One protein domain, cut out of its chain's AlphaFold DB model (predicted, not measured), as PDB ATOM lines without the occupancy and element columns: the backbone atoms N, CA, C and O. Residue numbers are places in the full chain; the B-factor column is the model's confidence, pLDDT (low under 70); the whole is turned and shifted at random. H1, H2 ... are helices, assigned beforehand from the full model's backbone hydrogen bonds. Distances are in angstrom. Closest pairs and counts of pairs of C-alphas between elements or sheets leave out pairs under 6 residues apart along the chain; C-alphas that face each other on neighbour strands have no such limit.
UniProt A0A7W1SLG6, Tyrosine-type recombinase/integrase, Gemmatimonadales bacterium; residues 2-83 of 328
ATOM      1  N   LEU A   2     113.915  88.321  95.544       55.41
ATOM      2  CA  LEU A   2     114.456  86.950  95.594       55.41
ATOM      3  C   LEU A   2     114.030  86.298  96.927       55.41
ATOM      4  O   LEU A   2     113.842  87.049  97.887       55.41
ATOM      5  N   PRO A   3     113.899  84.961  97.012       57.09
ATOM      6  CA  PRO A   3     113.478  84.267  98.237       57.09
ATOM      7  C   PRO A   3     114.289  84.642  99.491       57.09
ATOM      8  O   PRO A   3     113.709  84.743 100.564       57.09
ATOM      9  N   GLN A   4     115.589  84.938  99.345       60.81
ATOM     10  CA  GLN A   4     116.478  85.427 100.420       60.81
ATOM     11  C   GLN A   4     116.984  86.866 100.171       60.81
ATOM     12  O   GLN A   4     117.971  87.322 100.743       60.81
ATOM     13  N   GLY A   5     116.331  87.617  99.279       65.62
ATOM     14  CA  GLY A   5     116.685  89.015  99.025       65.62
ATOM     15  C   GLY A   5     118.130  89.218  98.542       65.62
ATOM     16  O   GLY A   5     118.560  88.577  97.587       65.62
ATOM     17  N   ARG A   6     118.842  90.179  99.147       66.25
ATOM     18  CA  ARG A   6     120.241  90.524  98.816       66.25
ATOM     19  C   ARG A   6     121.273  89.617  99.495       66.25
ATOM     20  O   ARG A   6     122.450  89.752  99.195       66.25
ATOM     21  N   GLU A   7     120.834  88.733 100.384       74.94
ATOM     22  CA  GLU A   7     121.702  87.870 101.192       74.94
ATOM     23  C   GLU A   7     121.865  86.470 100.583       74.94
ATOM     24  O   GLU A   7     122.598  85.646 101.118       74.94
ATOM     25  N   ALA A   8     121.206  86.200  99.450       74.19
ATOM     26  CA  ALA A   8     121.338  84.939  98.731       74.19
ATOM     27  C   ALA A   8     122.788  84.708  98.279       74.19
ATOM     28  O   ALA A   8     123.401  85.565  97.635       74.19
ATOM     29  N   THR A   9     123.307  83.521  98.569       80.31
ATOM     30  CA  THR A   9     124.639  83.071  98.164       80.31
ATOM     31  C   THR A   9     124.567  82.194  96.911       80.31
ATOM     32  O   THR A   9     123.492  81.819  96.442       80.31
ATOM     33  N   LEU A  10     125.723  81.825  96.345       76.31
ATOM     34  CA  LEU A  10     125.764  80.901  95.203       76.31
ATOM     35  C   LEU A  10     125.226  79.507  95.550       76.31
ATOM     36  O   LEU A  10     124.629  78.866  94.690       76.31
ATOM     37  N   ALA A  11     125.390  79.061  96.799       79.62
ATOM     38  CA  ALA A  11     124.867  77.777  97.263       79.62
ATOM     39  C   ALA A  11     123.329  77.745  97.266       79.62
ATOM     40  O   ALA A  11     122.722  76.689  97.089       79.62
ATOM     41  N   ASP A  12     122.694  78.910  97.395       77.38
ATOM     42  CA  ASP A  12     121.241  79.035  97.386       77.38
ATOM     43  C   ASP A  12     120.635  78.933  95.986       77.38
ATOM     44  O   ASP A  12     119.430  78.709  95.862       77.38
ATOM     45  N   LEU A  13     121.437  79.057  94.919       77.56
ATOM     46  CA  LEU A  13     120.991  79.014  93.521       77.56
ATOM     47  C   LEU A  13     120.650  77.590  93.064       77.56
ATOM     48  O   LEU A  13     121.166  77.093  92.070       77.56
ATOM     49  N   THR A  14     119.736  76.946  93.777       81.00
ATOM     50  CA  THR A  14     119.235  75.600  93.512       81.00
ATOM     51  C   THR A  14     118.048  75.615  92.545       81.00
ATOM     52  O   THR A  14     117.453  76.650  92.220       81.00
ATOM     53  N   ARG A  15     117.609  74.424  92.119       77.75
ATOM     54  CA  ARG A  15     116.343  74.276  91.382       77.75
ATOM     55  C   ARG A  15     115.147  74.812  92.180       77.75
ATOM     56  O   ARG A  15     114.244  75.390  91.577       77.75
ATOM     57  N   GLY A  16     115.148  74.643  93.506       79.44
ATOM     58  CA  GLY A  16     114.110  75.167  94.400       79.44
ATOM     59  C   GLY A  16     114.047  76.691  94.359       79.44
ATOM     60  O   GLY A  16     112.988  77.254  94.091       79.44
ATOM     61  N   PHE A  17     115.205  77.347  94.451       80.56
ATOM     62  CA  PHE A  17     115.309  78.800  94.321       80.56
ATOM     63  C   PHE A  17     114.759  79.312  92.992       80.56
ATOM     64  O   PHE A  17     114.017  80.290  92.965       80.56
ATOM     65  N   VAL A  18     115.061  78.642  91.874       78.88
ATOM     66  CA  VAL A  18     114.523  79.027  90.560       78.88
ATOM     67  C   VAL A  18     112.994  78.936  90.537       78.88
ATOM     68  O   VAL A  18     112.345  79.795  89.940       78.88
ATOM     69  N   LEU A  19     112.397  77.929  91.178       80.12
ATOM     70  CA  LEU A  19     110.940  77.789  91.275       80.12
ATOM     71  C   LEU A  19     110.319  78.852  92.194       80.12
ATOM     72  O   LEU A  19     109.280  79.421  91.859       80.12
ATOM     73  N   ASP A  20     110.965  79.182  93.308       78.88
ATOM     74  CA  ASP A  20     110.500  80.225  94.228       78.88
ATOM     75  C   ASP A  20     110.659  81.626  93.639       78.88
ATOM     76  O   ASP A  20     109.779  82.483  93.775       78.88
ATOM     77  N   TYR A  21     111.729  81.849  92.877       78.25
ATOM     78  CA  TYR A  21     111.898  83.042  92.065       78.25
ATOM     79  C   TYR A  21     110.771  83.181  91.042       78.25
ATOM     80  O   TYR A  21     110.208  84.262  90.908       78.25
ATOM     81  N   ARG A  22     110.353  82.099  90.373       76.62
ATOM     82  CA  ARG A  22     109.169  82.154  89.496       76.62
ATOM     83  C   ARG A  22     107.926  82.531  90.270       76.62
ATOM     84  O   ARG A  22     107.264  83.486  89.890       76.62
ATOM     85  N   ARG A  23     107.626  81.830  91.367       74.50
ATOM     86  CA  ARG A  23     106.431  82.095  92.183       74.50
ATOM     87  C   ARG A  23     106.380  83.549  92.656       74.50
ATOM     88  O   ARG A  23     105.332  84.183  92.576       74.50
ATOM     89  N   SER A  24     107.514  84.092  93.093       70.69
ATOM     90  CA  SER A  24     107.623  85.485  93.537       70.69
ATOM     91  C   SER A  24     107.599  86.497  92.388       70.69
ATOM     92  O   SER A  24     107.037  87.576  92.550       70.69
ATOM     93  N   ARG A  25     108.161  86.177  91.214       67.88
ATOM     94  CA  ARG A  25     108.143  87.059  90.033       67.88
ATOM     95  C   ARG A  25     106.808  87.078  89.326       67.88
ATOM     96  O   ARG A  25     106.412  88.145  88.880       67.88
ATOM     97  N   THR A  26     106.090  85.962  89.294       60.47
ATOM     98  CA  THR A  26     104.689  85.939  88.876       60.47
ATOM     99  C   THR A  26     103.881  86.918  89.724       60.47
ATOM    100  O   THR A  26     103.041  87.606  89.186       60.47
ATOM    101  N   ARG A  27     104.212  87.105  91.008       57.47
ATOM    102  CA  ARG A  27     103.542  88.075  91.893       57.47
ATOM    103  C   ARG A  27     104.077  89.518  91.814       57.47
ATOM    104  O   ARG A  27     103.469  90.402  92.407       57.47
ATOM    105  N   ALA A  28     105.206  89.772  91.141       51.41
ATOM    106  CA  ALA A  28     105.901  91.067  91.161       51.41
ATOM    107  C   ALA A  28     105.911  91.742  89.780       51.41
ATOM    108  O   ALA A  28     106.803  91.495  88.969       51.41
ATOM    109  N   THR A  29     104.947  92.621  89.539       51.56
ATOM    110  CA  THR A  29     104.616  93.242  88.246       51.56
ATOM    111  C   THR A  29     105.731  94.116  87.651       51.56
ATOM    112  O   THR A  29     106.454  94.820  88.357       51.56
ATOM    113  N   GLY A  30     105.886  94.074  86.321       42.75
ATOM    114  CA  GLY A  30     106.877  94.844  85.560       42.75
ATOM    115  C   GLY A  30     106.359  96.192  85.037       42.75
ATOM    116  O   GLY A  30     105.207  96.319  84.648       42.75
ATOM    117  N   GLY A  31     107.253  97.184  84.959       39.66
ATOM    118  CA  GLY A  31     107.000  98.523  84.421       39.66
ATOM    119  C   GLY A  31     108.251  99.410  84.494       39.66
ATOM    120  O   GLY A  31     109.204  99.098  85.206       39.66
ATOM    121  N   ARG A  32     108.274 100.531  83.752       40.41
ATOM    122  CA  ARG A  32     109.382 101.526  83.746       40.41
ATOM    123  C   ARG A  32     109.656 102.133  85.131       40.41
ATOM    124  O   ARG A  32     110.754 102.615  85.384       40.41
ATOM    125  N   LYS A  33     108.656 102.098  86.011       36.25
ATOM    126  CA  LYS A  33     108.798 102.255  87.454       36.25
ATOM    127  C   LYS A  33     108.694 100.860  88.058       36.25
ATOM    128  O   LYS A  33     107.709 100.169  87.820       36.25
ATOM    129  N   ARG A  34     109.694 100.472  88.850       41.03
ATOM    130  CA  ARG A  34     109.641  99.328  89.766       41.03
ATOM    131  C   ARG A  34     108.663  99.670  90.904       41.03
ATOM    132  O   ARG A  34     109.079  99.894  92.029       41.03
ATOM    133  N   LEU A  35     107.388  99.849  90.569       41.81
ATOM    134  CA  LEU A  35     106.289  99.994  91.513       41.81
ATOM    135  C   LEU A  35     105.475  98.716  91.408       41.81
ATOM    136  O   LEU A  35     105.057  98.335  90.316       41.81
ATOM    137  N   GLU A  36     105.305  98.049  92.541       40.88
ATOM    138  CA  GLU A  36     104.398  96.920  92.684       40.88
ATOM    139  C   GLU A  36     102.983  97.402  92.348       40.88
ATOM    140  O   GLU A  36     102.358  98.126  93.117       40.88
ATOM    141  N   VAL A  37     102.486  97.052  91.163       44.88
ATOM    142  CA  VAL A  37     101.060  97.180  90.855       44.88
ATOM    143  C   VAL A  37     100.426  95.878  91.320       44.88
ATOM    144  O   VAL A  37     100.661  94.836  90.710       44.88
ATOM    145  N   GLN A  38      99.707  95.911  92.442       44.38
ATOM    146  CA  GLN A  38      99.047  94.734  93.009       44.38
ATOM    147  C   GLN A  38      98.141  94.071  91.953       44.38
ATOM    148  O   GLN A  38      97.226  94.710  91.444       44.38
ATOM    149  N   GLY A  39      98.395  92.792  91.639       49.59
ATOM    150  CA  GLY A  39      97.453  91.933  90.907       49.59
ATOM    151  C   GLY A  39      97.804  91.525  89.469       49.59
ATOM    152  O   GLY A  39      97.047  90.746  88.896       49.59
ATOM    153  N   GLU A  40      98.922  91.963  88.878       53.41
ATOM    154  CA  GLU A  40      99.280  91.587  87.495       53.41
ATOM    155  C   GLU A  40     100.556  90.733  87.402       53.41
ATOM    156  O   GLU A  40     101.616  91.075  87.923       53.41
ATOM    157  N   ASN A  41     100.471  89.611  86.681       60.47
ATOM    158  CA  ASN A  41     101.600  88.699  86.518       60.47
ATOM    159  C   ASN A  41     102.640  89.219  85.509       60.47
ATOM    160  O   ASN A  41     102.302  89.777  84.464       60.47
ATOM    161  N   VAL A  42     103.928  88.972  85.764       70.25
ATOM    162  CA  VAL A  42     104.999  89.244  84.786       70.25
ATOM    163  C   VAL A  42     104.840  88.355  83.556       70.25
ATOM    164  O   VAL A  42     104.593  87.156  83.672       70.25
ATOM    165  N   SER A  43     105.037  88.926  82.363       72.62
ATOM    166  CA  SER A  43     104.970  88.146  81.122       72.62
ATOM    167  C   SER A  43     106.006  87.007  81.102       72.62
ATOM    168  O   SER A  43     107.161  87.239  81.478       72.62
ATOM    169  N   PRO A  44     105.657  85.812  80.580       80.56
ATOM    170  CA  PRO A  44     106.579  84.678  80.454       80.56
ATOM    171  C   PRO A  44     107.912  85.038  79.787       80.56
ATOM    172  O   PRO A  44     108.973  84.630  80.247       80.56
ATOM    173  N   ALA A  45     107.878  85.898  78.765       80.00
ATOM    174  CA  ALA A  45     109.077  86.380  78.082       80.00
ATOM    175  C   ALA A  45     110.004  87.200  78.997       80.00
ATOM    176  O   ALA A  45     111.223  87.168  78.854       80.00
ATOM    177  N   THR A  46     109.451  87.957  79.947       80.62
ATOM    178  CA  THR A  46     110.258  88.721  80.910       80.62
ATOM    179  C   THR A  46     110.894  87.799  81.939       80.62
ATOM    180  O   THR A  46     112.088  87.920  82.189       80.62
ATOM    181  N   LEU A  47     110.146  86.817  82.440       81.81
ATOM    182  CA  LEU A  47     110.690  85.785  83.319       81.81
ATOM    183  C   LEU A  47     111.798  84.972  82.627       81.81
ATOM    184  O   LEU A  47     112.858  84.750  83.206       81.81
ATOM    185  N   ASN A  48     111.606  84.595  81.362       86.44
ATOM    186  CA  ASN A  48     112.626  83.898  80.577       86.44
ATOM    187  C   ASN A  48     113.896  84.737  80.371       86.44
ATOM    188  O   ASN A  48     114.991  84.174  80.372       86.44
ATOM    189  N   ARG A  49     113.778  86.065  80.221       84.25
ATOM    190  CA  ARG A  49     114.938  86.973  80.166       84.25
ATOM    191  C   ARG A  49     115.679  87.038  81.498       84.25
ATOM    192  O   ARG A  49     116.906  86.980  81.487       84.25
ATOM    193  N   ASP A  50     114.958  87.099  82.616       84.12
ATOM    194  CA  ASP A  50     115.560  87.076  83.955       84.12
ATOM    195  C   ASP A  50     116.356  85.771  84.170       84.12
ATOM    196  O   ASP A  50     117.519  85.796  84.574       84.12
ATOM    197  N   LEU A  51     115.772  84.623  83.803       84.75
ATOM    198  CA  LEU A  51     116.443  83.317  83.873       84.75
ATOM    199  C   LEU A  51     117.638  83.218  82.914       84.75
ATOM    200  O   LEU A  51     118.657  82.621  83.252       84.75
ATOM    201  N   ALA A  52     117.546  83.812  81.723       87.50
ATOM    202  CA  ALA A  52     118.669  83.863  80.792       87.50
ATOM    203  C   ALA A  52     119.846  84.672  81.361       87.50
ATOM    204  O   ALA A  52     120.992  84.249  81.216       87.50
ATOM    205  N   ALA A  53     119.573  85.789  82.044       87.44
ATOM    206  CA  ALA A  53     120.598  86.584  82.716       87.44
ATOM    207  C   ALA A  53     121.272  85.798  83.852       87.44
ATOM    208  O   ALA A  53     122.497  85.789  83.943       87.44
ATOM    209  N   LEU A  54     120.491  85.071  84.661       84.94
ATOM    210  CA  LEU A  54     121.035  84.206  85.711       84.94
ATOM    211  C   LEU A  54     121.915  83.085  85.132       84.94
ATOM    212  O   LEU A  54     123.007  82.829  85.628       84.94
ATOM    213  N   GLY A  55     121.483  82.449  84.039       86.31
ATOM    214  CA  GLY A  55     122.286  81.436  83.347       86.31
ATOM    215  C   GLY A  55     123.595  81.986  82.761       86.31
ATOM    216  O   GLY A  55     124.614  81.290  82.773       86.31
ATOM    217  N   ALA A  56     123.586  83.228  82.270       87.94
ATOM    218  CA  ALA A  56     124.788  83.913  81.800       87.94
ATOM    219  C   ALA A  56     125.751  84.229  82.955       87.94
ATOM    220  O   ALA A  56     126.946  83.983  82.829       87.94
ATOM    221  N   PHE A  57     125.231  84.683  84.097       87.81
ATOM    222  CA  PHE A  57     126.020  84.933  85.305       87.81
ATOM    223  C   PHE A  57     126.721  83.670  85.824       87.81
ATOM    224  O   PHE A  57     127.924  83.696  86.059       87.81
ATOM    225  N   LEU A  58     126.010  82.538  85.908       86.00
ATOM    226  CA  LEU A  58     126.613  81.254  86.296       86.00
ATOM    227  C   LEU A  58     127.697  80.790  85.312       86.00
ATOM    228  O   LEU A  58     128.682  80.180  85.712       86.00
ATOM    229  N   THR A  59     127.517  81.083  84.021       87.06
ATOM    230  CA  THR A  59     128.528  80.782  82.998       87.06
ATOM    231  C   THR A  59     129.771  81.654  83.191       87.06
ATOM    232  O   THR A  59     130.877  81.132  83.161       87.06
ATOM    233  N   TRP A  60     129.595  82.951  83.460       90.56
ATOM    234  CA  TRP A  60     130.695  83.874  83.741       90.56
ATOM    235  C   TRP A  60     131.484  83.481  84.998       90.56
ATOM    236  O   TRP A  60     132.704  83.404  84.932       90.56
ATOM    237  N   ILE A  61     130.808  83.136  86.100       88.81
ATOM    238  CA  ILE A  61     131.474  82.662  87.327       88.81
ATOM    239  C   ILE A  61     132.359  81.444  87.046       88.81
ATOM    240  O   ILE A  61     133.500  81.375  87.490       88.81
ATOM    241  N   ARG A  62     131.835  80.470  86.303       87.56
ATOM    242  CA  ARG A  62     132.581  79.254  85.989       87.56
ATOM    243  C   ARG A  62     133.778  79.540  85.080       87.56
ATOM    244  O   ARG A  62     134.866  79.045  85.340       87.56
ATOM    245  N   ASP A  63     133.557  80.293  84.004       89.25
ATOM    246  CA  ASP A  63     134.540  80.437  82.923       89.25
ATOM    247  C   ASP A  63     135.598  81.509  83.212       89.25
ATOM    248  O   ASP A  63     136.708  81.413  82.699       89.25
ATOM    249  N   VAL A  64     135.260  82.530  84.007       89.81
ATOM    250  CA  VAL A  64     136.143  83.670  84.303       89.81
ATOM    251  C   VAL A  64     136.684  83.604  85.726       89.81
ATOM    252  O   VAL A  64     137.890  83.711  85.912       89.81
ATOM    253  N   GLU A  65     135.821  83.382  86.719       88.38
ATOM    254  CA  GLU A  65     136.242  83.316  88.131       88.38
ATOM    255  C   GLU A  65     136.755  81.919  88.530       88.38
ATOM    256  O   GLU A  65     137.273  81.734  89.627       88.38
ATOM    257  N   GLY A  66     136.607  80.915  87.657       84.94
ATOM    258  CA  GLY A  66     137.108  79.556  87.886       84.94
ATOM    259  C   GLY A  66     136.397  78.800  89.014       84.94
ATOM    260  O   GLY A  66     136.888  77.762  89.460       84.94
ATOM    261  N   LEU A  67     135.250  79.292  89.493       85.00
ATOM    262  CA  LEU A  67     134.505  78.649  90.574       85.00
ATOM    263  C   LEU A  67     133.664  77.482  90.043       85.00
ATOM    264  O   LEU A  67     132.911  77.607  89.072       85.00
ATOM    265  N   THR A  68     133.725  76.351  90.741       80.38
ATOM    266  CA  THR A  68     132.879  75.191  90.448       80.38
ATOM    267  C   THR A  68     131.452  75.462  90.912       80.38
ATOM    268  O   THR A  68     131.132  75.337  92.090       80.38
ATOM    269  N   VAL A  69     130.581  75.823  89.971       78.31
ATOM    270  CA  VAL A  69     129.145  76.018  90.210       78.31
ATOM    271  C   VAL A  69     128.321  74.955  89.489       78.31
ATOM    272  O   VAL A  69     128.544  74.659  88.311       78.31
ATOM    273  N   GLU A  70     127.336  74.380  90.182       75.12
ATOM    274  CA  GLU A  70     126.395  73.446  89.567       75.12
ATOM    275  C   GLU A  70     125.482  74.193  88.584       75.12
ATOM    276  O   GLU A  70     124.837  75.192  88.913       75.12
ATOM    277  N   ARG A  71     125.395  73.701  87.343       72.06
ATOM    278  CA  ARG A  71     124.543  74.321  86.325       72.06
ATOM    279  C   ARG A  71     123.091  73.888  86.513       72.06
ATOM    280  O   ARG A  71     122.632  72.920  85.906       72.06
ATOM    281  N   VAL A  72     122.340  74.655  87.295       77.75
ATOM    282  CA  VAL A  72     120.911  74.401  87.494       77.75
ATOM    283  C   VAL A  72     120.131  74.563  86.190       77.75
ATOM    284  O   VAL A  72     120.204  75.581  85.496       77.75
ATOM    285  N   ARG A  73     119.323  73.550  85.858       76.12
ATOM    286  CA  ARG A  73     118.409  73.606  84.715       76.12
ATOM    287  C   ARG A  73     117.300  74.621  84.987       76.12
ATOM    288  O   ARG A  73     116.502  74.454  85.906       76.12
ATOM    289  N   MET A  74     117.196  75.623  84.120       80.00
ATOM    290  CA  MET A  74     116.162  76.657  84.181       80.00
ATOM    291  C   MET A  74     115.116  76.418  83.076       80.00
ATOM    292  O   MET A  74     115.338  76.828  81.935       80.00
ATOM    293  N   PRO A  75     113.995  75.722  83.352       76.62
ATOM    294  CA  PRO A  75     112.983  75.438  82.330       76.62
ATOM    295  C   PRO A  75     112.316  76.722  81.826       76.62
ATOM    296  O   PRO A  75     111.745  77.459  82.614       76.62
ATOM    297  N   ARG A  76     112.369  77.031  80.534       80.25
ATOM    298  CA  ARG A  76     111.721  78.249  80.023       80.25
ATOM    299  C   ARG A  76     110.201  78.117  80.069       80.25
ATOM    300  O   ARG A  76     109.672  77.046  79.791       80.25
ATOM    301  N   GLU A  77     109.521  79.206  80.406       79.44
ATOM    302  CA  GLU A  77     108.067  79.293  80.303       79.44
ATOM    303  C   GLU A  77     107.646  79.422  78.841       79.44
ATOM    304  O   GLU A  77     108.377  79.980  78.012       79.44
ATOM    305  N   ARG A  78     106.448  78.927  78.523       78.31
ATOM    306  CA  ARG A  78     105.880  79.077  77.184       78.31
ATOM    307  C   ARG A  78     105.577  80.550  76.929       78.31
ATOM    308  O   ARG A  78     104.730  81.152  77.583       78.31
ATOM    309  N   GLU A  79     106.266  81.125  75.954       80.88
ATOM    310  CA  GLU A  79     105.985  82.480  75.494       80.88
ATOM    311  C   GLU A  79     104.743  82.479  74.595       80.88
ATOM    312  O   GLU A  79     104.461  81.503  73.891       80.88
ATOM    313  N   SER A  80     103.977  83.574  74.624       72.25
ATOM    314  CA  SER A  80     102.935  83.784  73.619       72.25
ATOM    315  C   SER A  80     103.584  83.839  72.233       72.25
ATOM    316  O   SER A  80     104.763  84.165  72.108       72.25
ATOM    317  N   ARG A  81     102.823  83.532  71.176       65.81
ATOM    318  CA  ARG A  81     103.323  83.428  69.789       65.81
ATOM    319  C   ARG A  81     103.895  84.733  69.191       65.81
ATOM    320  O   ARG A  81     104.169  84.785  68.001       65.81
ATOM    321  N   GLY A  82     104.136  85.766  69.998       63.09
ATOM    322  CA  GLY A  82     104.472  87.104  69.535       63.09
ATOM    323  C   GLY A  82     103.257  87.783  68.910       63.09
ATOM    324  O   GLY A  82     102.257  87.145  68.584       63.09
ATOM    325  N   ARG A  83     103.314  89.108  68.788       71.44
ATOM    326  CA  ARG A  83     102.310  89.854  68.032       71.44
ATOM    327  C   ARG A  83     102.795  89.991  66.600       71.44
ATOM    328  O   ARG A  83     103.842  90.593  66.384       71.44
TER     329      ARG A  83
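AT A GLANCE: This is residues 2 to 83 of the 328 residues of the protein "Tyrosine-type recombinase/integrase" of Gemmatimonadales bacterium (UniProt A0A7W1SLG6). With little regular structure, this is a loose pair of helices running opposite ways, H1 and the longer H2, framed by long unnamed stretches. A loop, residues 27 to 43, joins them, and the tail, residues 64 to 83, folds back past H2 toward the end where H2 begins. The 82 printed residues are all helix in class, with 32 in H1 then H2 and no named strand. The whole is only just compact, close to loose, with a radius of gyration of the C-alphas of 14.0 A and spans of 40 by 30 by 23 A.

IN THESE COORDINATES: After residues 2 to 14, find C-alpha 15 at (116.343, 74.276, 91.382); from there H1, residues 15 to 26, runs 16.7 A. H2, residues 44 to 63, runs 28.4 A to C-alpha 63 at (134.540, 80.437, 82.923).

HOW THE PARTS SIT: Look at Arg 25 and Leu 47, whose C-alphas, 7.3 A apart, are the closest of H1 and H2. The helices are close but not clearly touching, at a steep tilt of 35.3 degrees, only just past shallow. In both, every O i to N i+4 pair is within hydrogen-bond range.

THE WHOLE: The C-alphas farthest apart, of Gly 39 and Gly 66, are 41.7 A apart. The printed part has no cut, and the link H1 to H2 is long. The pLDDT is under 70 at residues 2 to 6, 25 to 41 and 81 to 82.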